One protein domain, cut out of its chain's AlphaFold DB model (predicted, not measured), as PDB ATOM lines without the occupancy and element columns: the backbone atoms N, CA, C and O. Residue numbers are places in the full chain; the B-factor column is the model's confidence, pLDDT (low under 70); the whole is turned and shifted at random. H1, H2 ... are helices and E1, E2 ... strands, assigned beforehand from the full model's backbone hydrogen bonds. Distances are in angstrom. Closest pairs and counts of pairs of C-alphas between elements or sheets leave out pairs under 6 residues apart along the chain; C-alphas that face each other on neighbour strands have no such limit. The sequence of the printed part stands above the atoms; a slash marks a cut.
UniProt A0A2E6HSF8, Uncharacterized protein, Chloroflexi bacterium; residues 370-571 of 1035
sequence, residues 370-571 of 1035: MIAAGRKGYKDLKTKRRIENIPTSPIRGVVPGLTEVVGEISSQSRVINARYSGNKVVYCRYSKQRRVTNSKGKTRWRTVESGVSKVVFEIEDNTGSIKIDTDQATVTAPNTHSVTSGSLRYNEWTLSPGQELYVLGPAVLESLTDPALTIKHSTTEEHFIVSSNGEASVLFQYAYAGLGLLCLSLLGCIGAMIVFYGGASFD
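This is residues 370 to 571 of the 1035 residues of an uncharacterized protein of Chloroflexi bacterium (UniProt A0A2E6HSF8). A small closed barrel of five strands, E1, E4, E5, E10 and E9, makes a head from which two long arms spread as a V: the helices H1 and H2 side by side, and a twisted antiparallel sheet of four strands, E3, E2, E8 and E7 in that order. H2 reaches past H1, and its residues 563 to 569 stick out. The printed part has 202 residues, with two named helices and eleven named strands in the order H1, E1 to E11, H2; the class is mixed, helices and strands. The whole is loose, with a radius of gyration of the C-alphas of 21.5 A and spans of 71 by 48 by 27 A.

H1, residues 370 to 389, touches H2, residues 535 to 569, opposite ways at a shallow tilt of 26 degrees; their closest C-alphas, of Gly 377 and Gly 546, are 4.0 A apart. Every O i to N i+4 pair is within hydrogen-bond range in H1, and 30 of 31 in H2. Round the mixed barrel run E1, residues 401 to 409, E4, residues 457 to 460, E5, residues 465 to 468, E10, residues 514 to 519, and E9, residues 500 to 511. Within hydrogen-bond range are N 408 and O 460 of antiparallel E1 and E4, 2.8 A, N 466 and O 459 of the hairpin E4 and E5, 2.9 A, N 519 and O 467 of parallel E5 and E10, 2.9 A, N 508 and O 518 of the hairpin E9 and E10, 2.9 A, and N 503 and O 405 of antiparallel E9 and E1, 2.9 A. E9 bends by 81 degrees at residue 504; E11, residues 529 to 531, is its antiparallel neighbour, with N 502 and O 531 at 2.9 A. E6, residues 474 to 476, is parallel to E11, with N 476 and O 530 at 2.8 A. H1 is on the barrel; its closest C-alpha pair with E1 is Ile 387 and Glu 404, 7.8 A. H2 is on the barrel too, outside it; its closest C-alpha pair with E9 is Tyr 502 and Glu 535, 6.3 A. The other sheet has edge strands E3, residues 443 to 454, and E7, residues 479 to 485, and inner strands E2, residues 427 to 437, and E8, residues 488 to 495. The hairpin E2 and E3 has N 444 and O 436 at 2.8 A, antiparallel E2 and E8 have N 491 and O 431 at 2.9 A, and the hairpin E7 and E8 has N 490 and O 483 at 2.8 A. E3 runs on into E4 at 80 degrees, and E6 into E7 at 74 degrees.

H1 begins at C-alpha 370 (-19.250, 92.058, 33.275) and is 27.5 A long. E2 and E3 each measure 32.4 A, E9 27.4 A. H2, 50.7 A, runs from C-alpha 535 (-10.898, 67.575, 18.749) to C-alpha 569 (-14.706, 113.698, 39.461), with a kink of 29 degrees near residue 563.

The two C-alphas farthest apart, of Thr 513 and Ser 569, are 71.9 A apart. The printed part has no cut. The links H1 to E1 and E1 to E2 are long. Confidence is under 70 at residues 439, 510 to 515, 524, 526 and 568 to 569.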
ATOM      1  N   MET A 370     -20.356  92.828  32.702       93.88
ATOM      2  CA  MET A 370     -19.250  92.058  33.275       93.88
ATOM      3  C   MET A 370     -19.716  90.681  33.763       93.88
ATOM      4  O   MET A 370     -19.117  89.673  33.383       93.88
ATOM      5  N   ILE A 371     -20.786  90.618  34.562       92.75
ATOM      6  CA  ILE A 371     -21.309  89.363  35.125       92.75
ATOM      7  C   ILE A 371     -21.866  88.457  34.021       92.75
ATOM      8  O   ILE A 371     -21.571  87.260  33.996       92.75
ATOM      9  N   ALA A 372     -22.646  89.007  33.086       93.56
ATOM     10  CA  ALA A 372     -23.258  88.238  32.004       93.56
ATOM     11  C   ALA A 372     -22.207  87.643  31.051       93.56
ATOM     12  O   ALA A 372     -22.235  86.439  30.769       93.56
ATOM     13  N   ALA A 373     -21.252  88.462  30.595       93.81
ATOM     14  CA  ALA A 373     -20.156  88.019  29.737       93.81
ATOM     15  C   ALA A 373     -19.228  87.046  30.477       93.81
ATOM     16  O   ALA A 373     -18.895  85.993  29.937       93.81
ATOM     17  N   GLY A 374     -18.894  87.342  31.737       92.62
ATOM     18  CA  GLY A 374     -18.051  86.498  32.580       92.62
ATOM     19  C   GLY A 374     -18.657  85.115  32.812       92.62
ATOM     20  O   GLY A 374     -17.982  84.109  32.617       92.62
ATOM     21  N   ARG A 375     -19.957  85.032  33.130       91.88
ATOM     22  CA  ARG A 375     -20.661  83.753  33.325       91.88
ATOM     23  C   ARG A 375     -20.682  82.908  32.049       91.88
ATOM     24  O   ARG A 375     -20.463  81.698  32.120       91.88
ATOM     25  N   LYS A 376     -20.946  83.520  30.889       92.06
ATOM     26  CA  LYS A 376     -20.944  82.805  29.605       92.06
ATOM     27  C   LYS A 376     -19.530  82.365  29.211       92.06
ATOM     28  O   LYS A 376     -19.339  81.196  28.897       92.06
ATOM     29  N   GLY A 377     -18.545  83.260  29.312       91.06
ATOM     30  CA  GLY A 377     -17.144  82.949  29.024       91.06
ATOM     31  C   GLY A 377     -16.596  81.846  29.929       91.06
ATOM     32  O   GLY A 377     -15.937  80.924  29.457       91.06
ATOM     33  N   TYR A 378     -16.957  81.867  31.215       89.19
ATOM     34  CA  TYR A 378     -16.617  80.809  32.163       89.19
ATOM     35  C   TYR A 378     -17.197  79.448  31.754       89.19
ATOM     36  O   TYR A 378     -16.500  78.437  31.837       89.19
ATOM     37  N   LYS A 379     -18.450  79.405  31.276       88.25
ATOM     38  CA  LYS A 379     -19.079  78.167  30.792       88.25
ATOM     39  C   LYS A 379     -18.325  77.582  29.594       88.25
ATOM     40  O   LYS A 379     -18.000  76.399  29.625       88.25
ATOM     41  N   ASP A 380     -17.994  78.402  28.599       89.06
ATOM     42  CA  ASP A 380     -17.278  77.948  27.398       89.06
ATOM     43  C   ASP A 380     -15.865  77.436  27.745       89.06
ATOM     44  O   ASP A 380     -15.434  76.384  27.270       89.06
ATOM     45  N   LEU A 381     -15.158  78.119  28.651       88.44
ATOM     46  CA  LEU A 381     -13.836  77.681  29.113       88.44
ATOM     47  C   LEU A 381     -13.891  76.424  29.989       88.44
ATOM     48  O   LEU A 381     -12.981  75.598  29.923       88.44
ATOM     49  N   LYS A 382     -14.962  76.235  30.767       86.25
ATOM     50  CA  LYS A 382     -15.222  74.983  31.493       86.25
ATOM     51  C   LYS A 382     -15.388  73.819  30.513       86.25
ATOM     52  O   LYS A 382     -14.838  72.750  30.761       86.25
ATOM     53  N   THR A 383     -16.093  74.015  29.396       86.88
ATOM     54  CA  THR A 383     -16.202  73.009  28.325       86.88
ATOM     55  C   THR A 383     -14.840  72.701  27.711       86.88
ATOM     56  O   THR A 383     -14.451  71.539  27.645       86.88
ATOM     57  N   LYS A 384     -14.078  73.738  27.345       88.56
ATOM     58  CA  LYS A 384     -12.721  73.605  26.801       88.56
ATOM     59  C   LYS A 384     -11.804  72.790  27.714       88.56
ATOM     60  O   LYS A 384     -11.100  71.905  27.249       88.56
ATOM     61  N   ARG A 385     -11.833  73.061  29.021       85.12
ATOM     62  CA  ARG A 385     -11.023  72.329  30.003       85.12
ATOM     63  C   ARG A 385     -11.470  70.888  30.200       85.12
ATOM     64  O   ARG A 385     -10.640  70.058  30.531       85.12
ATOM     65  N   ARG A 386     -12.758  70.573  30.027       84.56
ATOM     66  CA  ARG A 386     -13.222  69.177  30.045       84.56
ATOM     67  C   ARG A 386     -12.614  68.390  28.886       84.56
ATOM     68  O   ARG A 386     -12.122  67.306  29.149       84.56
ATOM     69  N   ILE A 387     -12.592  68.970  27.682       87.31
ATOM     70  CA  ILE A 387     -11.952  68.370  26.497       87.31
ATOM     71  C   ILE A 387     -10.459  68.132  26.766       87.31
ATOM     72  O   ILE A 387      -9.992  67.017  26.664       87.31
ATOM     73  N   GLU A 388      -9.719  69.139  27.247       84.06
ATOM     74  CA  GLU A 388      -8.278  68.974  27.546       84.06
ATOM     75  C   GLU A 388      -7.956  67.920  28.610       84.06
ATOM     76  O   GLU A 388      -6.815  67.477  28.728       84.06
ATOM     77  N   ASN A 389      -8.925  67.624  29.469       81.00
ATOM     78  CA  ASN A 389      -8.708  66.780  30.623       81.00
ATOM     79  C   ASN A 389      -9.111  65.345  30.360       81.00
ATOM     80  O   ASN A 389      -8.393  64.467  30.810       81.00
ATOM     81  N   ILE A 390     -10.233  65.115  29.682       83.50
ATOM     82  CA  ILE A 390     -10.759  63.778  29.416       83.50
ATOM     83  C   ILE A 390      -9.954  63.179  28.256       83.50
ATOM     84  O   ILE A 390      -9.898  63.791  27.202       83.50
ATOM     85  N   PRO A 391      -9.313  62.010  28.417       81.94
ATOM     86  CA  PRO A 391      -8.638  61.357  27.320       81.94
ATOM     87  C   PRO A 391      -9.685  60.793  26.367       81.94
ATOM     88  O   PRO A 391     -10.723  60.275  26.795       81.94
ATOM     89  N   THR A 392      -9.366  60.818  25.082       87.00
ATOM     90  CA  THR A 392     -10.109  60.069  24.082       87.00
ATOM     91  C   THR A 392      -9.987  58.573  24.384       87.00
ATOM     92  O   THR A 392      -8.885  58.018  24.418       87.00
ATOM     93  N   SER A 393     -11.119  57.919  24.626       85.19
ATOM     94  CA  SER A 393     -11.185  56.481  24.875       85.19
ATOM     95  C   SER A 393     -11.517  55.731  23.585       85.19
ATOM     96  O   SER A 393     -12.380  56.186  22.830       85.19
ATOM     97  N   PRO A 394     -10.925  54.547  23.352       87.38
ATOM     98  CA  PRO A 394     -11.443  53.615  22.356       87.38
ATOM     99  C   PRO A 394     -12.883  53.216  22.690       87.38
ATOM    100  O   PRO A 394     -13.239  53.094  23.868       87.38
ATOM    101  N   ILE A 395     -13.705  52.967  21.674       89.12
ATOM    102  CA  ILE A 395     -15.142  52.708  21.821       89.12
ATOM    103  C   ILE A 395     -15.417  51.505  22.735       89.12
ATOM    104  O   ILE A 395     -16.290  51.565  23.604       89.12
ATOM    105  N   ARG A 396     -14.638  50.426  22.613       84.19
ATOM    106  CA  ARG A 396     -14.785  49.231  23.465       84.19
ATOM    107  C   ARG A 396     -14.440  49.486  24.939       84.19
ATOM    108  O   ARG A 396     -14.893  48.745  25.810       84.19
ATOM    109  N   GLY A 397     -13.657  50.531  25.211       77.88
ATOM    110  CA  GLY A 397     -13.247  50.964  26.546       77.88
ATOM    111  C   GLY A 397     -14.143  52.020  27.183       77.88
ATOM    112  O   GLY A 397     -13.851  52.488  28.286       77.88
ATOM    113  N   VAL A 398     -15.228  52.411  26.513       84.94
ATOM    114  CA  VAL A 398     -16.192  53.367  27.055       84.94
ATOM    115  C   VAL A 398     -16.850  52.773  28.298       84.94
ATOM    116  O   VAL A 398     -17.341  51.645  28.306       84.94
ATOM    117  N   VAL A 399     -16.876  53.563  29.367       78.56
ATOM    118  CA  VAL A 399     -17.531  53.242  30.640       78.56
ATOM    119  C   VAL A 399     -18.650  54.249  30.910       78.56
ATOM    120  O   VAL A 399     -18.595  55.363  30.390       78.56
ATOM    121  N   PRO A 400     -19.666  53.907  31.728       81.62
ATOM    122  CA  PRO A 400     -20.728  54.845  32.071       81.62
ATOM    123  C   PRO A 400     -20.186  56.172  32.628       81.62
ATOM    124  O   PRO A 400     -19.340  56.184  33.527       81.62
ATOM    125  N   GLY A 401     -20.707  57.289  32.119       81.88
ATOM    126  CA  GLY A 401     -20.283  58.639  32.495       81.88
ATOM    127  C   GLY A 401     -19.880  59.503  31.302       81.88
ATOM    128  O   GLY A 401     -20.093  59.137  30.155       81.88
ATOM    129  N   LEU A 402     -19.339  60.691  31.574       87.19
ATOM    130  CA  LEU A 402     -18.856  61.602  30.533       87.19
ATOM    131  C   LEU A 402     -17.601  61.018  29.868       87.19
ATOM    132  O   LEU A 402     -16.591  60.832  30.545       87.19
ATOM    133  N   THR A 403     -17.675  60.759  28.565       88.25
ATOM    134  CA  THR A 403     -16.608  60.127  27.780       88.25
ATOM    135  C   THR A 403     -16.379  60.857  26.468       88.25
ATOM    136  O   THR A 403     -17.302  61.446  25.898       88.25
ATOM    137  N   GLU A 404     -15.147  60.776  25.987       91.62
ATOM    138  CA  GLU A 404     -14.732  61.294  24.694       91.62
ATOM    139  C   GLU A 404     -14.376  60.131  23.771       91.62
ATOM    140  O   GLU A 404     -13.623  59.242  24.168       91.62
ATOM    141  N   VAL A 405     -14.940  60.121  22.564       93.25
ATOM    142  CA  VAL A 405     -14.706  59.085  21.554       93.25
ATOM    143  C   VAL A 405     -14.583  59.706  20.167       93.25
ATOM    144  O   VAL A 405     -15.219  60.720  19.857       93.25
ATOM    145  N   VAL A 406     -13.782  59.065  19.322       94.50
ATOM    146  CA  VAL A 406     -13.637  59.391  17.902       94.50
ATOM    147  C   VAL A 406     -13.913  58.127  17.100       94.50
ATOM    148  O   VAL A 406     -13.406  57.063  17.443       94.50
ATOM    149  N   GLY A 407     -14.737  58.231  16.060       93.88
ATOM    150  CA  GLY A 407     -15.084  57.088  15.217       93.88
ATOM    151  C   GLY A 407     -15.772  57.492  13.918       93.88
ATOM    152  O   GLY A 407     -16.254  58.616  13.770       93.88
ATOM    153  N   GLU A 408     -15.822  56.569  12.967       95.62
ATOM    154  CA  GLU A 408     -16.470  56.735  11.670       95.62
ATOM    155  C   GLU A 408     -17.949  56.344  11.752       95.62
ATOM    156  O   GLU A 408     -18.305  55.338  12.359       95.62
ATOM    157  N   ILE A 409     -18.847  57.126  11.151       94.94
ATOM    158  CA  ILE A 409     -20.277  56.787  11.129       94.94
ATOM    159  C   ILE A 409     -20.480  55.488  10.345       94.94
ATOM    160  O   ILE A 409     -20.213  55.445   9.142       94.94
ATOM    161  N   SER A 410     -21.047  54.477  11.001       93.31
ATOM    162  CA  SER A 410     -21.286  53.164  10.409       93.31
ATOM    163  C   SER A 410     -22.135  53.259   9.142       93.31
ATOM    164  O   SER A 410     -23.204  53.884   9.124       93.31
ATOM    165  N   SER A 411     -21.695  52.560   8.096       85.88
ATOM    166  CA  SER A 411     -22.430  52.418   6.833       85.88
ATOM    167  C   SER A 411     -23.775  51.693   6.988       85.88
ATOM    168  O   SER A 411     -24.659  51.861   6.145       85.88
ATOM    169  N   GLN A 412     -23.952  50.930   8.073       83.69
ATOM    170  CA  GLN A 412     -25.171  50.175   8.380       83.69
ATOM    171  C   GLN A 412     -26.204  50.991   9.175       83.69
ATOM    172  O   GLN A 412     -27.329  50.531   9.392       83.69
ATOM    173  N   SER A 413     -25.855  52.216   9.585       85.19
ATOM    174  CA  SER A 413     -26.747  53.096  10.340       85.19
ATOM    175  C   SER A 413     -28.029  53.425   9.573       85.19
ATOM    176  O   SER A 413     -28.042  53.566   8.346       85.19
ATOM    177  N   ARG A 414     -29.131  53.639  10.306       87.50
ATOM    178  CA  ARG A 414     -30.350  54.207   9.712       87.50
ATOM    179  C   ARG A 414     -30.035  55.572   9.106       87.50
ATOM    180  O   ARG A 414     -29.408  56.414   9.738       87.50
ATOM    181  N   VAL A 415     -30.530  55.798   7.893       92.50
ATOM    182  CA  VAL A 415     -30.371  57.057   7.160       92.50
ATOM    183  C   VAL A 415     -31.722  57.704   6.887       92.50
ATOM    184  O   VAL A 415     -32.738  57.033   6.709       92.50
ATOM    185  N   ILE A 416     -31.712  59.026   6.821       93.50
ATOM    186  CA  ILE A 416     -32.804  59.880   6.362       93.50
ATOM    187  C   ILE A 416     -32.365  60.613   5.096       93.50
ATOM    188  O   ILE A 416     -31.174  60.787   4.844       93.50
ATOM    189  N   ASN A 417     -33.323  61.070   4.297       93.88
ATOM    190  CA  ASN A 417     -33.011  61.910   3.145       93.88
ATOM    191  C   ASN A 417     -32.913  63.372   3.591       93.88
ATOM    192  O   ASN A 417     -33.827  63.891   4.238       93.88
ATOM    193  N   ALA A 418     -31.816  64.037   3.231       92.06
ATOM    194  CA  ALA A 418     -31.652  65.473   3.406       92.06
ATOM    195  C   ALA A 418     -32.771  66.235   2.672       92.06
ATOM    196  O   ALA A 418     -33.237  65.819   1.609       92.06
ATOM    197  N   ARG A 419     -33.224  67.352   3.248       92.38
ATOM    198  CA  ARG A 419     -34.477  68.027   2.868       92.38
ATOM    199  C   ARG A 419     -34.471  68.574   1.437       92.38
ATOM    200  O   ARG A 419     -35.512  68.554   0.784       92.38
ATOM    201  N   TYR A 420     -33.341  69.101   0.983       91.12
ATOM    202  CA  TYR A 420     -33.160  69.785  -0.295       91.12
ATOM    203  C   TYR A 420     -32.263  68.993  -1.239       91.12
ATOM    204  O   TYR A 420     -32.636  68.812  -2.394       91.12
ATOM    205  N   SER A 421     -31.108  68.510  -0.774       90.00
ATOM    206  CA  SER A 421     -30.197  67.716  -1.611       90.00
ATOM    207  C   SER A 421     -30.694  66.291  -1.864       90.00
ATOM    208  O   SER A 421     -30.303  65.682  -2.854       90.00
ATOM    209  N   GLY A 422     -31.541  65.742  -0.984       88.19
ATOM    210  CA  GLY A 422     -32.006  64.354  -1.070       88.19
ATOM    211  C   GLY A 422     -30.945  63.305  -0.716       88.19
ATOM    212  O   GLY A 422     -31.225  62.111  -0.805       88.19
ATOM    213  N   ASN A 423     -29.746  63.724  -0.300       91.62
ATOM    214  CA  ASN A 423     -28.657  62.825   0.077       91.62
ATOM    215  C   ASN A 423     -29.021  61.986   1.311       91.62
ATOM    216  O   ASN A 423     -29.683  62.476   2.228       91.62
ATOM    217  N   LYS A 424     -28.551  60.733   1.358       93.06
ATOM    218  CA  LYS A 424     -28.716  59.845   2.519       93.06
ATOM    219  C   LYS A 424     -27.766  60.269   3.639       93.06
ATOM    220  O   LYS A 424     -26.553  60.215   3.468       93.06
ATOM    221  N   VAL A 425     -28.322  60.697   4.766       94.38
ATOM    222  CA  VAL A 425     -27.590  61.306   5.887       94.38
ATOM    223  C   VAL A 425     -28.149  60.810   7.220       94.38
ATOM    224  O   VAL A 425     -29.290  60.362   7.281       94.38
ATOM    225  N   VAL A 426     -27.372  60.887   8.300       93.56
ATOM    226  CA  VAL A 426     -27.834  60.517   9.658       93.56
ATOM    227  C   VAL A 426     -28.322  61.732  10.458       93.56
ATOM    228  O   VAL A 426     -29.172  61.632  11.343       93.56
ATOM    229  N   TYR A 427     -27.826  62.914  10.096       95.19
ATOM    230  CA  TYR A 427     -28.212  64.196  10.675       95.19
ATOM    231  C   TYR A 427     -28.295  65.246   9.569       95.19
ATOM    232  O   TYR A 427     -27.395  65.339   8.734       95.19
ATOM    233  N   CYS A 428     -29.350  66.057   9.575       94.31
ATOM    234  CA  CYS A 428     -29.550  67.162   8.647       94.31
ATOM    235  C   CYS A 428     -30.171  68.360   9.367       94.31
ATOM    236  O   CYS A 428     -31.352  68.352   9.719       94.31
ATOM    237  N   ARG A 429     -29.400  69.438   9.516       95.75
ATOM    238  CA  ARG A 429     -29.933  70.762   9.848       95.75
ATOM    239  C   ARG A 429     -30.118  71.541   8.557       95.75
ATOM    240  O   ARG A 429     -29.157  71.714   7.814       95.75
ATOM    241  N   TYR A 430     -31.310  72.067   8.311       94.50
ATOM    242  CA  TYR A 430     -31.589  72.846   7.107       94.50
ATOM    243  C   TYR A 430     -32.066  74.257   7.450       94.50
ATOM    244  O   TYR A 430     -32.715  74.493   8.470       94.50
ATOM    245  N   SER A 431     -31.743  75.215   6.581       95.19
ATOM    246  CA  SER A 431     -32.268  76.578   6.648       95.19
ATOM    247  C   SER A 431     -32.621  77.094   5.257       95.19
ATOM    248  O   SER A 431     -31.866  76.931   4.299       95.19
ATOM    249  N   LYS A 432     -33.781  77.733   5.155       94.31
ATOM    250  CA  LYS A 432     -34.255  78.467   3.989       94.31
ATOM    251  C   LYS A 432     -34.227  79.940   4.331       94.31
ATOM    252  O   LYS A 432     -34.900  80.376   5.262       94.31
ATOM    253  N   GLN A 433     -33.464  80.712   3.581       94.12
ATOM    254  CA  GLN A 433     -33.332  82.147   3.766       94.12
ATOM    255  C   GLN A 433     -33.893  82.875   2.549       94.12
ATOM    256  O   GLN A 433     -33.689  82.444   1.420       94.12
ATOM    257  N   ARG A 434     -34.586  83.990   2.757       93.00
ATOM    258  CA  ARG A 434     -35.031  84.899   1.701       93.00
ATOM    259  C   ARG A 434     -34.170  86.150   1.718       93.00
ATOM    260  O   ARG A 434     -33.928  86.721   2.777       93.00
ATOM    261  N   ARG A 435     -33.714  86.570   0.546       91.31
ATOM    262  CA  ARG A 435     -33.074  87.856   0.319       91.31
ATOM    263  C   ARG A 435     -34.152  88.925   0.417       91.31
ATOM    264  O   ARG A 435     -35.088  88.932  -0.379       91.31
ATOM    265  N   VAL A 436     -34.024  89.774   1.421       89.38
ATOM    266  CA  VAL A 436     -34.871  90.943   1.637       89.38
ATOM    267  C   VAL A 436     -34.004  92.161   1.342       89.38
ATOM    268  O   VAL A 436     -32.847  92.212   1.768       89.38
ATOM    269  N   THR A 437     -34.525  93.072   0.531       82.75
ATOM    270  CA  THR A 437     -33.838  94.304   0.146       82.75
ATOM    271  C   THR A 437     -34.486  95.449   0.886       82.75
ATOM    272  O   THR A 437     -35.694  95.627   0.753       82.75
ATOM    273  N   ASN A 438     -33.665  96.219   1.590       78.50
ATOM    274  CA  ASN A 438     -34.153  97.323   2.395       78.50
ATOM    275  C   ASN A 438     -34.577  98.519   1.569       78.50
ATOM    276  O   ASN A 438     -34.119  98.682   0.437       78.50
ATOM    277  N   SER A 439     -35.400  99.380   2.165       69.06
ATOM    278  CA  SER A 439     -35.754 100.710   1.664       69.06
ATOM    279  C   SER A 439     -34.514 101.499   1.208       69.06
ATOM    280  O   SER A 439     -34.576 102.238   0.230       69.06
ATOM    281  N   LYS A 440     -33.351 101.257   1.837       70.44
ATOM    282  CA  LYS A 440     -32.026 101.815   1.483       70.44
ATOM    283  C   LYS A 440     -31.220 101.009   0.441       70.44
ATOM    284  O   LYS A 440     -30.008 101.178   0.339       70.44
ATOM    285  N   GLY A 441     -31.827 100.057  -0.269       76.81
ATOM    286  CA  GLY A 441     -31.174  99.228  -1.296       76.81
ATOM    287  C   GLY A 441     -30.190  98.162  -0.781       76.81
ATOM    288  O   GLY A 441     -29.603  97.432  -1.580       76.81
ATOM    289  N   LYS A 442     -29.998  98.021   0.541       76.06
ATOM    290  CA  LYS A 442     -29.113  96.999   1.134       76.06
ATOM    291  C   LYS A 442     -29.817  95.644   1.215       76.06
ATOM    292  O   LYS A 442     -30.881  95.531   1.814       76.06
ATOM    293  N   THR A 443     -29.207  94.598   0.662       82.69
ATOM    294  CA  THR A 443     -29.770  93.237   0.674       82.69
ATOM    295  C   THR A 443     -29.274  92.420   1.868       82.69
ATOM    296  O   THR A 443     -28.063  92.262   2.028       82.69
ATOM    297  N   ARG A 444     -30.183  91.817   2.647       83.50
ATOM    298  CA  ARG A 444     -29.868  90.863   3.728       83.50
ATOM    299  C   ARG A 444     -30.612  89.539   3.567       83.50
ATOM    300  O   ARG A 444     -31.660  89.473   2.932       83.50
ATOM    301  N   TRP A 445     -30.077  88.469   4.146       86.69
ATOM    302  CA  TRP A 445     -30.731  87.160   4.170       86.69
ATOM    303  C   TRP A 445     -31.524  86.996   5.468       86.69
ATOM    304  O   TRP A 445     -30.948  87.085   6.546       86.69
ATOM    305  N   ARG A 446     -32.827  86.729   5.370       89.19
ATOM    306  CA  ARG A 446     -33.715  86.462   6.510       89.19
ATOM    307  C   ARG A 446     -34.161  85.004   6.491       89.19
ATOM    308  O   ARG A 446     -34.656  84.540   5.468       89.19
ATOM    309  N   THR A 447     -34.002  84.280   7.596       90.12
ATOM    310  CA  THR A 447     -34.465  82.886   7.703       90.12
ATOM    311  C   THR A 447     -35.995  82.832   7.659       90.12
ATOM    312  O   THR A 447     -36.663  83.505   8.437       90.12
ATOM    313  N   VAL A 448     -36.535  82.057   6.719       91.94
ATOM    314  CA  VAL A 448     -37.973  81.818   6.503       91.94
ATOM    315  C   VAL A 448     -38.396  80.482   7.104       91.94
ATOM    316  O   VAL A 448     -39.502  80.352   7.609       91.94
ATOM    317  N   GLU A 449     -37.519  79.487   7.035       92.12
ATOM    318  CA  GLU A 449     -37.786  78.134   7.511       92.12
ATOM    319  C   GLU A 449     -36.471  77.532   8.004       92.12
ATOM    320  O   GLU A 449     -35.430  77.694   7.364       92.12
ATOM    321  N   SER A 450     -36.497  76.838   9.133       93.31
ATOM    322  CA  SER A 450     -35.357  76.067   9.622       93.31
ATOM    323  C   SER A 450     -35.850  74.873  10.417       93.31
ATOM    324  O   SER A 450     -36.839  74.987  11.137       93.31
ATOM    325  N   GLY A 451     -35.144  73.755  10.317       92.44
ATOM    326  CA  GLY A 451     -35.476  72.542  11.049       92.44
ATOM    327  C   GLY A 451     -34.277  71.614  11.176       92.44
ATOM    328  O   GLY A 451     -33.220  71.838  10.576       92.44
ATOM    329  N   VAL A 452     -34.453  70.575  11.986       93.94
ATOM    330  CA  VAL A 452     -33.468  69.513  12.190       93.94
ATOM    331  C   VAL A 452     -34.169  68.178  11.987       93.94
ATOM    332  O   VAL A 452     -35.198  67.912  12.601       93.94
ATOM    333  N   SER A 453     -33.598  67.342  11.132       92.19
ATOM    334  CA  SER A 453     -33.979  65.946  10.952       92.19
ATOM    335  C   SER A 453     -32.800  65.088  11.394       92.19
ATOM    336  O   SER A 453     -31.669  65.331  10.976       92.19
ATOM    337  N   LYS A 454     -33.042  64.125  12.281       93.06
ATOM    338  CA  LYS A 454     -31.999  63.307  12.908       93.06
ATOM    339  C   LYS A 454     -32.519  61.905  13.192       93.06
ATOM    340  O   LYS A 454     -33.719  61.732  13.405       93.06
ATOM    341  N   VAL A 455     -31.614  60.940  13.208       93.38
ATOM    342  CA  VAL A 455     -31.857  59.555  13.622       93.38
ATOM    343  C   VAL A 455     -30.741  59.103  14.555       93.38
ATOM    344  O   VAL A 455     -29.671  59.706  14.571       93.38
ATOM    345  N   VAL A 456     -31.004  58.065  15.345       93.50
ATOM    346  CA  VAL A 456     -29.962  57.375  16.116       93.50
ATOM    347  C   VAL A 456     -29.080  56.605  15.132       93.50
ATOM    348  O   VAL A 456     -29.604  55.917  14.250       93.50
ATOM    349  N   PHE A 457     -27.765  56.747  15.265       94.06
ATOM    350  CA  PHE A 457     -26.769  56.106  14.405       94.06
ATOM    351  C   PHE A 457     -25.614  55.551  15.238       94.06
ATOM    352  O   PHE A 457     -25.474  55.892  16.411       94.06
ATOM    353  N   GLU A 458     -24.798  54.694  14.634       93.81
ATOM    354  CA  GLU A 458     -23.622  54.104  15.273       93.81
ATOM    355  C   GLU A 458     -22.343  54.716  14.706       93.81
ATOM    356  O   GLU A 458     -22.271  55.036  13.515       93.81
ATOM    357  N   ILE A 459     -21.347  54.890  15.571       94.62
ATOM    358  CA  ILE A 459     -19.968  55.163  15.164       94.62
ATOM    359  C   ILE A 459     -19.109  53.935  15.445       94.62
ATOM    360  O   ILE A 459     -19.369  53.212  16.406       94.62
ATOM    361  N   GLU A 460     -18.108  53.717  14.606       94.19
ATOM    362  CA  GLU A 460     -17.199  52.576  14.628       94.19
ATOM    363  C   GLU A 460     -15.749  53.060  14.688       94.19
ATOM    364  O   GLU A 460     -15.372  54.037  14.038       94.19
ATOM    365  N   ASP A 461     -14.930  52.370  15.468       92.69
ATOM    366  CA  ASP A 461     -13.476  52.495  15.467       92.69
ATOM    367  C   ASP A 461     -12.851  51.104  15.263       92.69
ATOM    368  O   ASP A 461     -13.538  50.116  14.996       92.69
ATOM    369  N   ASN A 462     -11.529  50.994  15.382       89.56
ATOM    370  CA  ASN A 462     -10.841  49.705  15.277       89.56
ATOM    371  C   ASN A 462     -11.146  48.730  16.437       89.56
ATOM    372  O   ASN A 462     -10.728  47.575  16.374       89.56
ATOM    373  N   THR A 463     -11.846  49.166  17.489       87.00
ATOM    374  CA  THR A 463     -12.146  48.375  18.691       87.00
ATOM    375  C   THR A 463     -13.601  47.911  18.780       87.00
ATOM    376  O   THR A 463     -13.855  46.836  19.339       87.00
ATOM    377  N   GLY A 464     -14.558  48.678  18.250       87.19
ATOM    378  CA  GLY A 464     -15.983  48.342  18.277       87.19
ATOM    379  C   GLY A 464     -16.903  49.450  17.759       87.19
ATOM    380  O   GLY A 464     -16.456  50.411  17.139       87.19
ATOM    381  N   SER A 465     -18.205  49.307  18.029       90.88
ATOM    382  CA  SER A 465     -19.238  50.288  17.679       90.88
ATOM    383  C   SER A 465     -20.019  50.780  18.902       90.88
ATOM    384  O   SER A 465     -20.181  50.057  19.890       90.88
ATOM    385  N   ILE A 466     -20.498  52.027  18.858       91.12
ATOM    386  CA  ILE A 466     -21.360  52.608  19.898       91.12
ATOM    387  C   ILE A 466     -22.473  53.457  19.291       91.12
ATOM    388  O   ILE A 466     -22.262  54.224  18.348       91.12
ATOM    389  N   LYS A 467     -23.676  53.337  19.860       93.00
ATOM    390  CA  LYS A 467     -24.848  54.113  19.447       93.00
ATOM    391  C   LYS A 467     -24.775  55.543  19.967       93.00
ATOM    392  O   LYS A 467     -24.431  55.786  21.127       93.00
ATOM    393  N   ILE A 468     -25.196  56.484  19.130       93.31
ATOM    394  CA  ILE A 468     -25.296  57.904  19.449       93.31
ATOM    395  C   ILE A 468     -26.716  58.381  19.184       93.31
ATOM    396  O   ILE A 468     -27.202  58.375  18.050       93.31
ATOM    397  N   ASP A 469     -27.355  58.874  20.236       92.75
ATOM    398  CA  ASP A 469     -28.578  59.652  20.130       92.75
ATOM    399  C   ASP A 469     -28.229  61.134  20.237       92.75
ATOM    400  O   ASP A 469     -27.862  61.616  21.298       92.75
ATOM    401  N   THR A 470     -28.359  61.873  19.135       91.19
ATOM    402  CA  THR A 470     -28.033  63.309  19.076       91.19
ATOM    403  C   THR A 470     -29.107  64.213  19.691       91.19
ATOM    404  O   THR A 470     -29.115  65.429  19.450       91.19
ATOM    405  N   ASP A 471     -30.056  63.673  20.462       89.44
ATOM    406  CA  ASP A 471     -31.015  64.510  21.167       89.44
ATOM    407  C   ASP A 471     -30.352  65.461  22.166       89.44
ATOM    408  O   ASP A 471     -29.470  65.086  22.931       89.44
ATOM    409  N   GLN A 472     -30.735  66.739  22.088       87.62
ATOM    410  CA  GLN A 472     -30.144  67.852  22.848       87.62
ATOM    411  C   GLN A 472     -28.612  68.015  22.722       87.62
ATOM    412  O   GLN A 472     -28.011  68.796  23.462       87.62
ATOM    413  N   ALA A 473     -27.974  67.342  21.759       89.12
ATOM    414  CA  ALA A 473     -26.557  67.507  21.466       89.12
ATOM    415  C   ALA A 473     -26.287  68.818  20.715       89.12
ATOM    416  O   ALA A 473     -27.041  69.231  19.826       89.12
ATOM    417  N   THR A 474     -25.147  69.446  21.005       90.19
ATOM    418  CA  THR A 474     -24.601  70.512  20.162       90.19
ATOM    419  C   THR A 474     -23.900  69.870  18.969       90.19
ATOM    420  O   THR A 474     -22.760  69.422  19.082       90.19
ATOM    421  N   VAL A 475     -24.599  69.803  17.833       92.56
ATOM    422  CA  VAL A 475     -24.087  69.166  16.612       92.56
ATOM    423  C   VAL A 475     -23.437  70.193  15.683       92.56
ATOM    424  O   VAL A 475     -24.094  71.127  15.211       92.56
ATOM    425  N   THR A 476     -22.156  69.994  15.383       92.50
ATOM    426  CA  THR A 476     -21.406  70.750  14.373       92.50
ATOM    427  C   THR A 476     -21.215  69.873  13.143       92.50
ATOM    428  O   THR A 476     -20.507  68.873  13.195       92.50
ATOM    429  N   ALA A 477     -21.857  70.250  12.039       91.88
ATOM    430  CA  ALA A 477     -21.803  69.538  10.765       91.88
ATOM    431  C   ALA A 477     -21.322  70.479   9.643       91.88
ATOM    432  O   ALA A 477     -21.592  71.687   9.710       91.88
ATOM    433  N   PRO A 478     -20.635  69.967   8.604       91.12
ATOM    434  CA  PRO A 478     -20.175  70.776   7.484       91.12
ATOM    435  C   PRO A 478     -21.365  71.236   6.636       91.12
ATOM    436  O   PRO A 478     -22.379  70.549   6.540       91.12
ATOM    437  N   ASN A 479     -21.249  72.413   6.015       90.88
ATOM    438  CA  ASN A 479     -22.252  72.891   5.060       90.88
ATOM    439  C   ASN A 479     -22.085  72.126   3.741       90.88
ATOM    440  O   ASN A 479     -21.186  72.442   2.961       90.88
ATOM    441  N   THR A 480     -22.906  71.104   3.523       90.69
ATOM    442  CA  THR A 480     -22.789  70.174   2.391       90.69
ATOM    443  C   THR A 480     -23.582  70.625   1.173       90.69
ATOM    444  O   THR A 480     -23.244  70.256   0.050       90.69
ATOM    445  N   HIS A 481     -24.606  71.456   1.367       90.50
ATOM    446  CA  HIS A 481     -25.433  71.953   0.278       90.50
ATOM    447  C   HIS A 481     -25.804  73.418   0.509       90.50
ATOM    448  O   HIS A 481     -26.475  73.753   1.480       90.50
ATOM    449  N   SER A 482     -25.395  74.297  -0.408       92.38
ATOM    450  CA  SER A 482     -25.780  75.710  -0.406       92.38
ATOM    451  C   SER A 482     -26.115  76.158  -1.822       92.38
ATOM    452  O   SER A 482     -25.228  76.338  -2.654       92.38
ATOM    453  N   VAL A 483     -27.406  76.331  -2.104       91.69
ATOM    454  CA  VAL A 483     -27.896  76.752  -3.423       91.69
ATOM    455  C   VAL A 483     -28.747  78.000  -3.272       91.69
ATOM    456  O   VAL A 483     -29.566  78.117  -2.361       91.69
ATOM    457  N   THR A 484     -28.550  78.959  -4.171       91.06
ATOM    458  CA  THR A 484     -29.383  80.159  -4.261       91.06
ATOM    459  C   THR A 484     -30.237  80.073  -5.522       91.06
ATOM    460  O   THR A 484     -29.693  79.951  -6.613       91.06
ATOM    461  N   SER A 485     -31.559  80.145  -5.370       89.12
ATOM    462  CA  SER A 485     -32.523  80.180  -6.472       89.12
ATOM    463  C   SER A 485     -33.396  81.428  -6.337       89.12
ATOM    464  O   SER A 485     -34.164  81.573  -5.382       89.12
ATOM    465  N   GLY A 486     -33.223  82.376  -7.260       89.62
ATOM    466  CA  GLY A 486     -33.870  83.688  -7.202       89.62
ATOM    467  C   GLY A 486     -33.545  84.444  -5.907       89.62
ATOM    468  O   GLY A 486     -32.381  84.671  -5.570       89.62
ATOM    469  N   SER A 487     -34.586  84.827  -5.162       86.62
ATOM    470  CA  SER A 487     -34.467  85.486  -3.856       86.62
ATOM    471  C   SER A 487     -34.341  84.507  -2.685       86.62
ATOM    472  O   SER A 487     -34.320  84.949  -1.543       86.62
ATOM    473  N   LEU A 488     -34.252  83.195  -2.913       91.69
ATOM    474  CA  LEU A 488     -34.156  82.192  -1.851       91.69
ATOM    475  C   LEU A 488     -32.774  81.535  -1.828       91.69
ATOM    476  O   LEU A 488     -32.184  81.255  -2.867       91.69
ATOM    477  N   ARG A 489     -32.263  81.267  -0.629       92.62
ATOM    478  CA  ARG A 489     -31.048  80.498  -0.364       92.62
ATOM    479  C   ARG A 489     -31.405  79.307   0.511       92.62
ATOM    480  O   ARG A 489     -32.055  79.464   1.541       92.62
ATOM    481  N   TYR A 490     -30.955  78.136   0.101       93.12
ATOM    482  CA  TYR A 490     -31.186  76.861   0.759       93.12
ATOM    483  C   TYR A 490     -29.838  76.362   1.259       93.12
ATOM    484  O   TYR A 490     -28.947  76.140   0.443       93.12
ATOM    485  N   ASN A 491     -29.683  76.224   2.574       94.06
ATOM    486  CA  ASN A 491     -28.472  75.680   3.184       94.06
ATOM    487  C   ASN A 491     -28.799  74.404   3.956       94.06
ATOM    488  O   ASN A 491     -29.806  74.366   4.671       94.06
ATOM    489  N   GLU A 492     -27.914  73.419   3.874       94.19
ATOM    490  CA  GLU A 492     -27.967  72.186   4.653       94.19
ATOM    491  C   GLU A 492     -26.610  71.888   5.278       94.19
ATOM    492  O   GLU A 492     -25.574  71.952   4.617       94.19
ATOM    493  N   TRP A 493     -26.636  71.527   6.556       95.31
ATOM    494  CA  TRP A 493     -25.494  70.986   7.274       95.31
ATOM    495  C   TRP A 493     -25.794  69.535   7.616       95.31
ATOM    496  O   TRP A 493     -26.752  69.272   8.351       95.31
ATOM    497  N   THR A 494     -25.015  68.606   7.068       94.88
ATOM    498  CA  THR A 494     -25.328  67.175   7.152       94.88
ATOM    499  C   THR A 494     -24.152  66.336   7.624       94.88
ATOM    500  O   THR A 494     -23.007  66.650   7.311       94.88
ATOM    501  N   LEU A 495     -24.452  65.246   8.334       94.88
ATOM    502  CA  LEU A 495     -23.501  64.179   8.655       94.88
ATOM    503  C   LEU A 495     -23.850  62.949   7.820       94.88
ATOM    504  O   LEU A 495     -25.006  62.511   7.829       94.88
ATOM    505  N   SER A 496     -22.874  62.423   7.087       93.38
ATOM    506  CA  SER A 496     -23.080  61.310   6.151       93.38
ATOM    507  C   SER A 496     -22.377  60.050   6.654       93.38
ATOM    508  O   SER A 496     -21.326  60.182   7.275       93.38
ATOM    509  N   PRO A 497     -22.905  58.842   6.381       93.81
ATOM    510  CA  PRO A 497     -22.187  57.602   6.674       93.81
ATOM    511  C   PRO A 497     -20.779  57.602   6.064       93.81
ATOM    512  O   PRO A 497     -20.585  58.145   4.974       93.81
ATOM    513  N   GLY A 498     -19.816  57.007   6.764       90.06
ATOM    514  CA  GLY A 498     -18.403  56.990   6.377       90.06
ATOM    515  C   GLY A 498     -17.609  58.250   6.753       90.06
ATOM    516  O   GLY A 498     -16.505  58.481   6.267       90.06
ATOM    517  N   GLN A 499     -18.193  59.136   7.564       92.31
ATOM    518  CA  GLN A 499     -17.539  60.354   8.031       92.31
ATOM    519  C   GLN A 499     -17.024  60.169   9.459       92.31
ATOM    520  O   GLN A 499     -17.759  59.689  10.318       92.31
ATOM    521  N   GLU A 500     -15.796  60.605   9.728       93.62
ATOM    522  CA  GLU A 500     -15.240  60.640  11.082       93.62
ATOM    523  C   GLU A 500     -15.934  61.711  11.943       93.62
ATOM    524  O   GLU A 500     -16.189  62.839  11.500       93.62
ATOM    525  N   LEU A 501     -16.253  61.345  13.182       94.69
ATOM    526  CA  LEU A 501     -16.900  62.192  14.170       94.69
ATOM    527  C   LEU A 501     -16.118  62.211  15.473       94.69
ATOM    528  O   LEU A 501     -15.731  61.176  16.006       94.69
ATOM    529  N   TYR A 502     -16.007  63.410  16.027       94.75
ATOM    530  CA  TYR A 502     -15.603  63.654  17.400       94.75
ATOM    531  C   TYR A 502     -16.844  63.790  18.288       94.75
ATOM    532  O   TYR A 502     -17.743  64.591  17.994       94.75
ATOM    533  N   VAL A 503     -16.896  63.035  19.383       94.19
ATOM    534  CA  VAL A 503     -18.053  62.981  20.277       94.19
ATOM    535  C   VAL A 503     -17.596  63.104  21.721       94.19
ATOM    536  O   VAL A 503     -16.844  62.278  22.223       94.19
ATOM    537  N   LEU A 504     -18.118  64.112  22.414       93.06
ATOM    538  CA  LEU A 504     -17.981  64.269  23.859       93.06
ATOM    539  C   LEU A 504     -19.377  64.237  24.465       93.06
ATOM    540  O   LEU A 504     -20.163  65.161  24.248       93.06
ATOM    541  N   GLY A 505     -19.699  63.206  25.237       91.62
ATOM    542  CA  GLY A 505     -21.033  63.072  25.811       91.62
ATOM    543  C   GLY A 505     -21.130  62.014  26.902       91.62
ATOM    544  O   GLY A 505     -20.177  61.272  27.136       91.62
ATOM    545  N   PRO A 506     -22.266  61.952  27.610       90.88
ATOM    546  CA  PRO A 506     -22.480  60.944  28.631       90.88
ATOM    547  C   PRO A 506     -22.833  59.597  27.988       90.88
ATOM    548  O   PRO A 506     -23.859  59.465  27.322       90.88
ATOM    549  N   ALA A 507     -22.001  58.589  28.228       89.19
ATOM    550  CA  ALA A 507     -22.306  57.194  27.961       89.19
ATOM    551  C   ALA A 507     -23.239  56.657  29.054       89.19
ATOM    552  O   ALA A 507     -22.913  56.668  30.247       89.19
ATOM    553  N   VAL A 508     -24.419  56.198  28.649       86.56
ATOM    554  CA  VAL A 508     -25.468  55.697  29.542       86.56
ATOM    555  C   VAL A 508     -25.889  54.303  29.085       86.56
ATOM    556  O   VAL A 508     -25.984  54.037  27.890       86.56
ATOM    557  N   LEU A 509     -26.161  53.414  30.039       79.25
ATOM    558  CA  LEU A 509     -26.726  52.090  29.759       79.25
ATOM    559  C   LEU A 509     -28.155  52.232  29.216       79.25
ATOM    560  O   LEU A 509     -28.958  52.996  29.759       79.25
ATOM    561  N   GLU A 510     -28.473  51.511  28.139       68.44
ATOM    562  CA  GLU A 510     -29.799  51.562  27.509       68.44
ATOM    563  C   GLU A 510     -30.875  50.920  28.408       68.44
ATOM    564  O   GLU A 510     -31.961  51.477  28.574       68.44
ATOM    565  N   SER A 511     -30.534  49.816  29.078       62.22
ATOM    566  CA  SER A 511     -31.363  49.123  30.070       62.22
ATOM    567  C   SER A 511     -30.474  48.441  31.119       62.22
ATOM    568  O   SER A 511     -29.322  48.127  30.849       62.22
ATOM    569  N   LEU A 512     -31.011  48.135  32.306       55.97
ATOM    570  CA  LEU A 512     -30.335  47.279  33.300       55.97
ATOM    571  C   LEU A 512     -30.012  45.875  32.751       55.97
ATOM    572  O   LEU A 512     -29.128  45.201  33.271       55.97
ATOM    573  N   THR A 513     -30.737  45.438  31.718       47.50
ATOM    574  CA  THR A 513     -30.600  44.118  31.086       47.50
ATOM    575  C   THR A 513     -29.707  44.111  29.843       47.50
ATOM    576  O   THR A 513     -29.285  43.034  29.427       47.50
ATOM    577  N   ASP A 514     -29.427  45.279  29.253       56.69
ATOM    578  CA  ASP A 514     -28.624  45.421  28.034       56.69
ATOM    579  C   ASP A 514     -27.275  46.080  28.374       56.69
ATOM    580  O   ASP A 514     -27.253  47.223  28.840       56.69
ATOM    581  N   PRO A 515     -26.141  45.379  28.191       62.94
ATOM    582  CA  PRO A 515     -24.827  45.941  28.471       62.94
ATOM    583  C   PRO A 515     -24.381  46.991  27.438       62.94
ATOM    584  O   PRO A 515     -23.336  47.613  27.645       62.94
ATOM    585  N   ALA A 516     -25.134  47.203  26.350       72.44
ATOM    586  CA  ALA A 516     -24.818  48.204  25.342       72.44
ATOM    587  C   ALA A 516     -24.897  49.632  25.910       72.44
ATOM    588  O   ALA A 516     -25.905  50.074  26.475       72.44
ATOM    589  N   LEU A 517     -23.804  50.373  25.740       84.06
ATOM    590  CA  LEU A 517     -23.747  51.793  26.059       84.06
ATOM    591  C   LEU A 517     -24.264  52.598  24.871       84.06
ATOM    592  O   LEU A 517     -23.982  52.293  23.717       84.06
ATOM    593  N   THR A 518     -25.019  53.648  25.168       89.38
ATOM    594  CA  THR A 518     -25.436  54.650  24.187       89.38
ATOM    595  C   THR A 518     -25.007  56.015  24.691       89.38
ATOM    596  O   THR A 518     -25.234  56.356  25.856       89.38
ATOM    597  N   ILE A 519     -24.406  56.817  23.817       91.88
ATOM    598  CA  ILE A 519     -24.119  58.217  24.118       91.88
ATOM    599  C   ILE A 519     -25.394  59.012  23.848       91.88
ATOM    600  O   ILE A 519     -25.820  59.154  22.701       91.88
ATOM    601  N   LYS A 520     -26.023  59.501  24.917       90.56
ATOM    602  CA  LYS A 520     -27.274  60.269  24.867       90.56
ATOM    603  C   LYS A 520     -27.262  61.362  25.919       90.56
ATOM    604  O   LYS A 520     -26.502  61.287  26.880       90.56
ATOM    605  N   HIS A 521     -28.123  62.364  25.775       86.94
ATOM    606  CA  HIS A 521     -28.225  63.433  26.764       86.94
ATOM    607  C   HIS A 521     -28.542  62.895  28.173       86.94
ATOM    608  O   HIS A 521     -29.378  62.006  28.345       86.94
ATOM    609  N   SER A 522     -27.896  63.473  29.188       80.44
ATOM    610  CA  SER A 522     -28.145  63.185  30.601       80.44
ATOM    611  C   SER A 522     -28.437  64.480  31.352       80.44
ATOM    612  O   SER A 522     -27.726  65.468  31.184       80.44
ATOM    613  N   THR A 523     -29.418  64.458  32.258       74.06
ATOM    614  CA  THR A 523     -29.749  65.604  33.125       74.06
ATOM    615  C   THR A 523     -28.614  65.977  34.081       74.06
ATOM    616  O   THR A 523     -28.569  67.100  34.577       74.06
ATOM    617  N   THR A 524     -27.689  65.048  34.339       69.25
ATOM    618  CA  THR A 524     -26.536  65.249  35.227       69.25
ATOM    619  C   THR A 524     -25.308  65.818  34.517       69.25
ATOM    620  O   THR A 524     -24.454  66.412  35.174       69.25
ATOM    621  N   GLU A 525     -25.204  65.664  33.194       72.69
ATOM    622  CA  GLU A 525     -24.041  66.089  32.412       72.69
ATOM    623  C   GLU A 525     -24.446  67.128  31.364       72.69
ATOM    624  O   GLU A 525     -25.060  66.831  30.346       72.69
ATOM    625  N   GLU A 526     -24.052  68.379  31.610       68.69
ATOM    626  CA  GLU A 526     -24.440  69.537  30.789       68.69
ATOM    627  C   GLU A 526     -23.835  69.549  29.371       68.69
ATOM    628  O   GLU A 526     -24.215  70.389  28.556       68.69
ATOM    629  N   HIS A 527     -22.846  68.695  29.089       78.25
ATOM    630  CA  HIS A 527     -22.025  68.781  27.883       78.25
ATOM    631  C   HIS A 527     -22.240  67.560  27.005       78.25
ATOM    632  O   HIS A 527     -21.859  66.451  27.368       78.25
ATOM    633  N   PHE A 528     -22.826  67.805  25.839       90.56
ATOM    634  CA  PHE A 528     -22.982  66.807  24.799       90.56
ATOM    635  C   PHE A 528     -22.718  67.454  23.441       90.56
ATOM    636  O   PHE A 528     -23.490  68.295  22.976       90.56
ATOM    637  N   ILE A 529     -21.580  67.115  22.847       92.56
ATOM    638  CA  ILE A 529     -21.052  67.708  21.623       92.56
ATOM    639  C   ILE A 529     -20.810  66.583  20.626       92.56
ATOM    640  O   ILE A 529     -20.172  65.586  20.952       92.56
ATOM    641  N   VAL A 530     -21.295  66.779  19.405       94.31
ATOM    642  CA  VAL A 530     -21.018  65.907  18.261       94.31
ATOM    643  C   VAL A 530     -20.497  66.797  17.146       94.31
ATOM    644  O   VAL A 530     -21.157  67.761  16.762       94.31
ATOM    645  N   SER A 531     -19.301  66.529  16.645       94.69
ATOM    646  CA  SER A 531     -18.624  67.409  15.699       94.69
ATOM    647  C   SER A 531     -17.992  66.619  14.565       94.69
ATOM    648  O   SER A 531     -17.281  65.650  14.794       94.69
ATOM    649  N   SER A 532     -18.194  67.093  13.339       92.81
ATOM    650  CA  SER A 532     -17.441  66.659  12.158       92.81
ATOM    651  C   SER A 532     -16.000  67.159  12.121       92.81
ATOM    652  O   SER A 532     -15.216  66.734  11.282       92.81
ATOM    653  N   ASN A 533     -15.687  68.164  12.934       90.12
ATOM    654  CA  ASN A 533     -14.340  68.700  13.050       90.12
ATOM    655  C   ASN A 533     -13.616  67.943  14.161       90.12
ATOM    656  O   ASN A 533     -14.230  67.687  15.199       90.12
ATOM    657  N   GLY A 534     -12.322  67.677  13.974       88.31
ATOM    658  CA  GLY A 534     -11.498  67.022  14.990       88.31
ATOM    659  C   GLY A 534     -11.408  67.805  16.304       88.31
ATOM    660  O   GLY A 534     -11.655  69.019  16.342       88.31
ATOM    661  N   GLU A 535     -10.999  67.102  17.360       89.56
ATOM    662  CA  GLU A 535     -10.898  67.575  18.749       89.56
ATOM    663  C   GLU A 535     -10.283  68.979  18.857       89.56
ATOM    664  O   GLU A 535     -10.915  69.900  19.375       89.56
ATOM    665  N   ALA A 536      -9.101  69.191  18.266       88.69
ATOM    666  CA  ALA A 536      -8.390  70.468  18.330       88.69
ATOM    667  C   ALA A 536      -9.228  71.652  17.812       88.69
ATOM    668  O   ALA A 536      -9.191  72.744  18.375       88.69
ATOM    669  N   SER A 537     -10.021  71.451  16.755       88.75
ATOM    670  CA  SER A 537     -10.866  72.516  16.196       88.75
ATOM    671  C   SER A 537     -12.019  72.875  17.131       88.75
ATOM    672  O   SER A 537     -12.331  74.055  17.298       88.75
ATOM    673  N   VAL A 538     -12.629  71.867  17.761       89.56
ATOM    674  CA  VAL A 538     -13.692  72.053  18.760       89.56
ATOM    675  C   VAL A 538     -13.125  72.760  19.989       89.56
ATOM    676  O   VAL A 538     -13.682  73.760  20.447       89.56
ATOM    677  N   LEU A 539     -11.969  72.306  20.468       90.19
ATOM    678  CA  LEU A 539     -11.245  72.902  21.582       90.19
ATOM    679  C   LEU A 539     -10.950  74.387  21.325       90.19
ATOM    680  O   LEU A 539     -11.278  75.227  22.167       90.19
ATOM    681  N   PHE A 540     -10.410  74.742  20.153       87.88
ATOM    682  CA  PHE A 540     -10.138  76.137  19.789       87.88
ATOM    683  C   PHE A 540     -11.403  76.995  19.704       87.88
ATOM    684  O   PHE A 540     -11.391  78.145  20.146       87.88
ATOM    685  N   GLN A 541     -12.502  76.453  19.177       87.12
ATOM    686  CA  GLN A 541     -13.768  77.177  19.084       87.12
ATOM    687  C   GLN A 541     -14.256  77.634  20.467       87.12
ATOM    688  O   GLN A 541     -14.569  78.813  20.646       87.12
ATOM    689  N   TYR A 542     -14.277  76.731  21.452       90.31
ATOM    690  CA  TYR A 542     -14.673  77.070  22.822       90.31
ATOM    691  C   TYR A 542     -13.618  77.912  23.547       90.31
ATOM    692  O   TYR A 542     -13.978  78.821  24.298       90.31
ATOM    693  N   ALA A 543     -12.327  77.679  23.286       89.31
ATOM    694  CA  ALA A 543     -11.245  78.480  23.855       89.31
ATOM    695  C   ALA A 543     -11.376  79.962  23.478       89.31
ATOM    696  O   ALA A 543     -11.380  80.823  24.357       89.31
ATOM    697  N   TYR A 544     -11.518  80.271  22.187       88.50
ATOM    698  CA  TYR A 544     -11.572  81.656  21.717       88.50
ATOM    699  C   TYR A 544     -12.925  82.321  21.954       88.50
ATOM    700  O   TYR A 544     -12.960  83.525  22.204       88.50
ATOM    701  N   ALA A 545     -14.033  81.578  21.917       90.12
ATOM    702  CA  ALA A 545     -15.325  82.122  22.333       90.12
ATOM    703  C   ALA A 545     -15.292  82.525  23.817       90.12
ATOM    704  O   ALA A 545     -15.644  83.654  24.168       90.12
ATOM    705  N   GLY A 546     -14.774  81.635  24.669       90.75
ATOM    706  CA  GLY A 546     -14.636  81.873  26.098       90.75
ATOM    707  C   GLY A 546     -13.674  83.015  26.426       90.75
ATOM    708  O   GLY A 546     -14.030  83.915  27.186       90.75
ATOM    709  N   LEU A 547     -12.485  83.031  25.814       89.88
ATOM    710  CA  LEU A 547     -11.483  84.078  26.031       89.88
ATOM    711  C   LEU A 547     -11.990  85.461  25.594       89.88
ATOM    712  O   LEU A 547     -11.824  86.426  26.337       89.88
ATOM    713  N   GLY A 548     -12.653  85.561  24.439       90.88
ATOM    714  CA  GLY A 548     -13.225  86.827  23.970       90.88
ATOM    715  C   GLY A 548     -14.284  87.382  24.932       90.88
ATOM    716  O   GLY A 548     -14.293  88.576  25.232       90.88
ATOM    717  N   LEU A 549     -15.134  86.510  25.487       93.19
ATOM    718  CA  LEU A 549     -16.121  86.893  26.501       93.19
ATOM    719  C   LEU A 549     -15.481  87.291  27.838       93.19
ATOM    720  O   LEU A 549     -15.988  88.192  28.506       93.19
ATOM    721  N   LEU A 550     -14.356  86.679  28.220       91.19
ATOM    722  CA  LEU A 550     -13.587  87.119  29.386       91.19
ATOM    723  C   LEU A 550     -12.946  88.493  29.176       91.19
ATOM    724  O   LEU A 550     -12.990  89.313  30.090       91.19
ATOM    725  N   CYS A 551     -12.408  88.781  27.988       92.00
ATOM    726  CA  CYS A 551     -11.916  90.119  27.654       92.00
ATOM    727  C   CYS A 551     -13.037  91.164  27.755       92.00
ATOM    728  O   CYS A 551     -12.825  92.236  28.314       92.00
ATOM    729  N   LEU A 552     -14.248  90.838  27.289       92.75
ATOM    730  CA  LEU A 552     -15.414  91.714  27.436       92.75
ATOM    731  C   LEU A 552     -15.814  91.912  28.909       92.75
ATOM    732  O   LEU A 552     -16.191  93.012  29.306       92.75
ATOM    733  N   SER A 553     -15.703  90.865  29.731       93.88
ATOM    734  CA  SER A 553     -15.947  90.951  31.175       93.88
ATOM    735  C   SER A 553     -14.928  91.862  31.870       93.88
ATOM    736  O   SER A 553     -15.310  92.751  32.628       93.88
ATOM    737  N   LEU A 554     -13.643  91.717  31.533       94.06
ATOM    738  CA  LEU A 554     -12.572  92.579  32.028       94.06
ATOM    739  C   LEU A 554     -12.769  94.042  31.606       94.06
ATOM    740  O   LEU A 554     -12.588  94.943  32.424       94.06
ATOM    741  N   LEU A 555     -13.195  94.276  30.362       94.38
ATOM    742  CA  LEU A 555     -13.557  95.606  29.875       94.38
ATOM    743  C   LEU A 555     -14.704  96.207  30.702       94.38
ATOM    744  O   LEU A 555     -14.632  97.372  31.075       94.38
ATOM    745  N   GLY A 556     -15.726  95.416  31.045       93.38
ATOM    746  CA  GLY A 556     -16.814  95.846  31.929       93.38
ATOM    747  C   GLY A 556     -16.349  96.168  33.354       93.38
ATOM    748  O   GLY A 556     -16.804  97.151  33.933       93.38
ATOM    749  N   CYS A 557     -15.407  95.395  33.905       93.94
ATOM    750  CA  CYS A 557     -14.805  95.660  35.215       93.94
ATOM    751  C   CYS A 557     -14.051  96.999  35.231       93.94
ATOM    752  O   CYS A 557     -14.291  97.849  36.090       93.94
ATOM    753  N   ILE A 558     -13.181  97.211  34.241       92.81
ATOM    754  CA  ILE A 558     -12.412  98.451  34.098       92.81
ATOM    755  C   ILE A 558     -13.341  99.633  33.818       92.81
ATOM    756  O   ILE A 558     -13.209 100.678  34.450       92.81
ATOM    757  N   GLY A 559     -14.319  99.454  32.929       90.88
ATOM    758  CA  GLY A 559     -15.301 100.479  32.598       90.88
ATOM    759  C   GLY A 559     -16.152 100.890  33.788       90.88
ATOM    760  O   GLY A 559     -16.362 102.080  33.983       90.88
ATOM    761  N   ALA A 560     -16.556  99.950  34.647       91.19
ATOM    762  CA  ALA A 560     -17.238 100.288  35.890       91.19
ATOM    763  C   ALA A 560     -16.362 101.188  36.779       91.19
ATOM    764  O   ALA A 560     -16.833 102.229  37.230       91.19
ATOM    765  N   MET A 561     -15.083 100.842  36.980       90.62
ATOM    766  CA  MET A 561     -14.161 101.659  37.786       90.62
ATOM    767  C   MET A 561     -13.949 103.052  37.182       90.62
ATOM    768  O   MET A 561     -14.057 104.051  37.891       90.62
ATOM    769  N   ILE A 562     -13.719 103.137  35.869       88.31
ATOM    770  CA  ILE A 562     -13.529 104.418  35.177       88.31
ATOM    771  C   ILE A 562     -14.805 105.261  35.219       88.31
ATOM    772  O   ILE A 562     -14.726 106.464  35.429       88.31
ATOM    773  N   VAL A 563     -15.988 104.670  35.078       88.06
ATOM    774  CA  VAL A 563     -17.251 105.417  35.143       88.06
ATOM    775  C   VAL A 563     -17.530 105.912  36.562       88.06
ATOM    776  O   VAL A 563     -17.874 107.079  36.723       88.06
ATOM    777  N   PHE A 564     -17.354 105.078  37.592       85.56
ATOM    778  CA  PHE A 564     -17.630 105.481  38.975       85.56
ATOM    779  C   PHE A 564     -16.679 106.572  39.478       85.56
ATOM    780  O   PHE A 564     -17.140 107.542  40.075       85.56
ATOM    781  N   TYR A 565     -15.375 106.434  39.224       81.62
ATOM    782  CA  TYR A 565     -14.375 107.399  39.689       81.62
ATOM    783  C   TYR A 565     -14.152 108.540  38.689       81.62
ATOM    784  O   TYR A 565     -14.121 109.704  39.072       81.62
ATOM    785  N   GLY A 566     -14.054 108.231  37.397       73.38
ATOM    786  CA  GLY A 566     -13.853 109.220  36.339       73.38
ATOM    787  C   GLY A 566     -15.120 110.011  36.026       73.38
ATOM    788  O   GLY A 566     -15.062 111.224  35.929       73.38
ATOM    789  N   GLY A 567     -16.293 109.378  35.957       71.25
ATOM    790  CA  GLY A 567     -17.541 110.085  35.641       71.25
ATOM    791  C   GLY A 567     -17.974 111.100  36.703       71.25
ATOM    792  O   GLY A 567     -18.546 112.138  36.372       71.25
ATOM    793  N   ALA A 568     -17.680 110.833  37.978       66.88
ATOM    794  CA  ALA A 568     -18.006 111.754  39.059       66.88
ATOM    795  C   ALA A 568     -17.028 112.940  39.120       66.88
ATOM    796  O   ALA A 568     -17.475 114.086  39.149       66.88
ATOM    797  N   SER A 569     -15.715 112.685  39.117       67.69
ATOM    798  CA  SER A 569     -14.706 113.698  39.461       67.69
ATOM    799  C   SER A 569     -13.577 113.887  38.444       67.69
ATOM    800  O   SER A 569     -12.730 114.742  38.692       67.69
ATOM    801  N   PHE A 570     -13.549 113.116  37.346       72.94
ATOM    802  CA  PHE A 570     -12.455 113.063  36.355       72.94
ATOM    803  C   PHE A 570     -11.064 112.964  36.988       72.94
ATOM    804  O   PHE A 570     -10.077 113.490  36.490       72.94
ATOM    805  N   ASP A 571     -10.994 112.262  38.117       74.75
ATOM    806  CA  ASP A 571      -9.755 112.066  38.847       74.75
ATOM    807  C   ASP A 571      -8.885 111.018  38.141       74.75
ATOM    808  O   ASP A 571      -9.365 109.936  37.776       74.75
TER     809      ASP A 571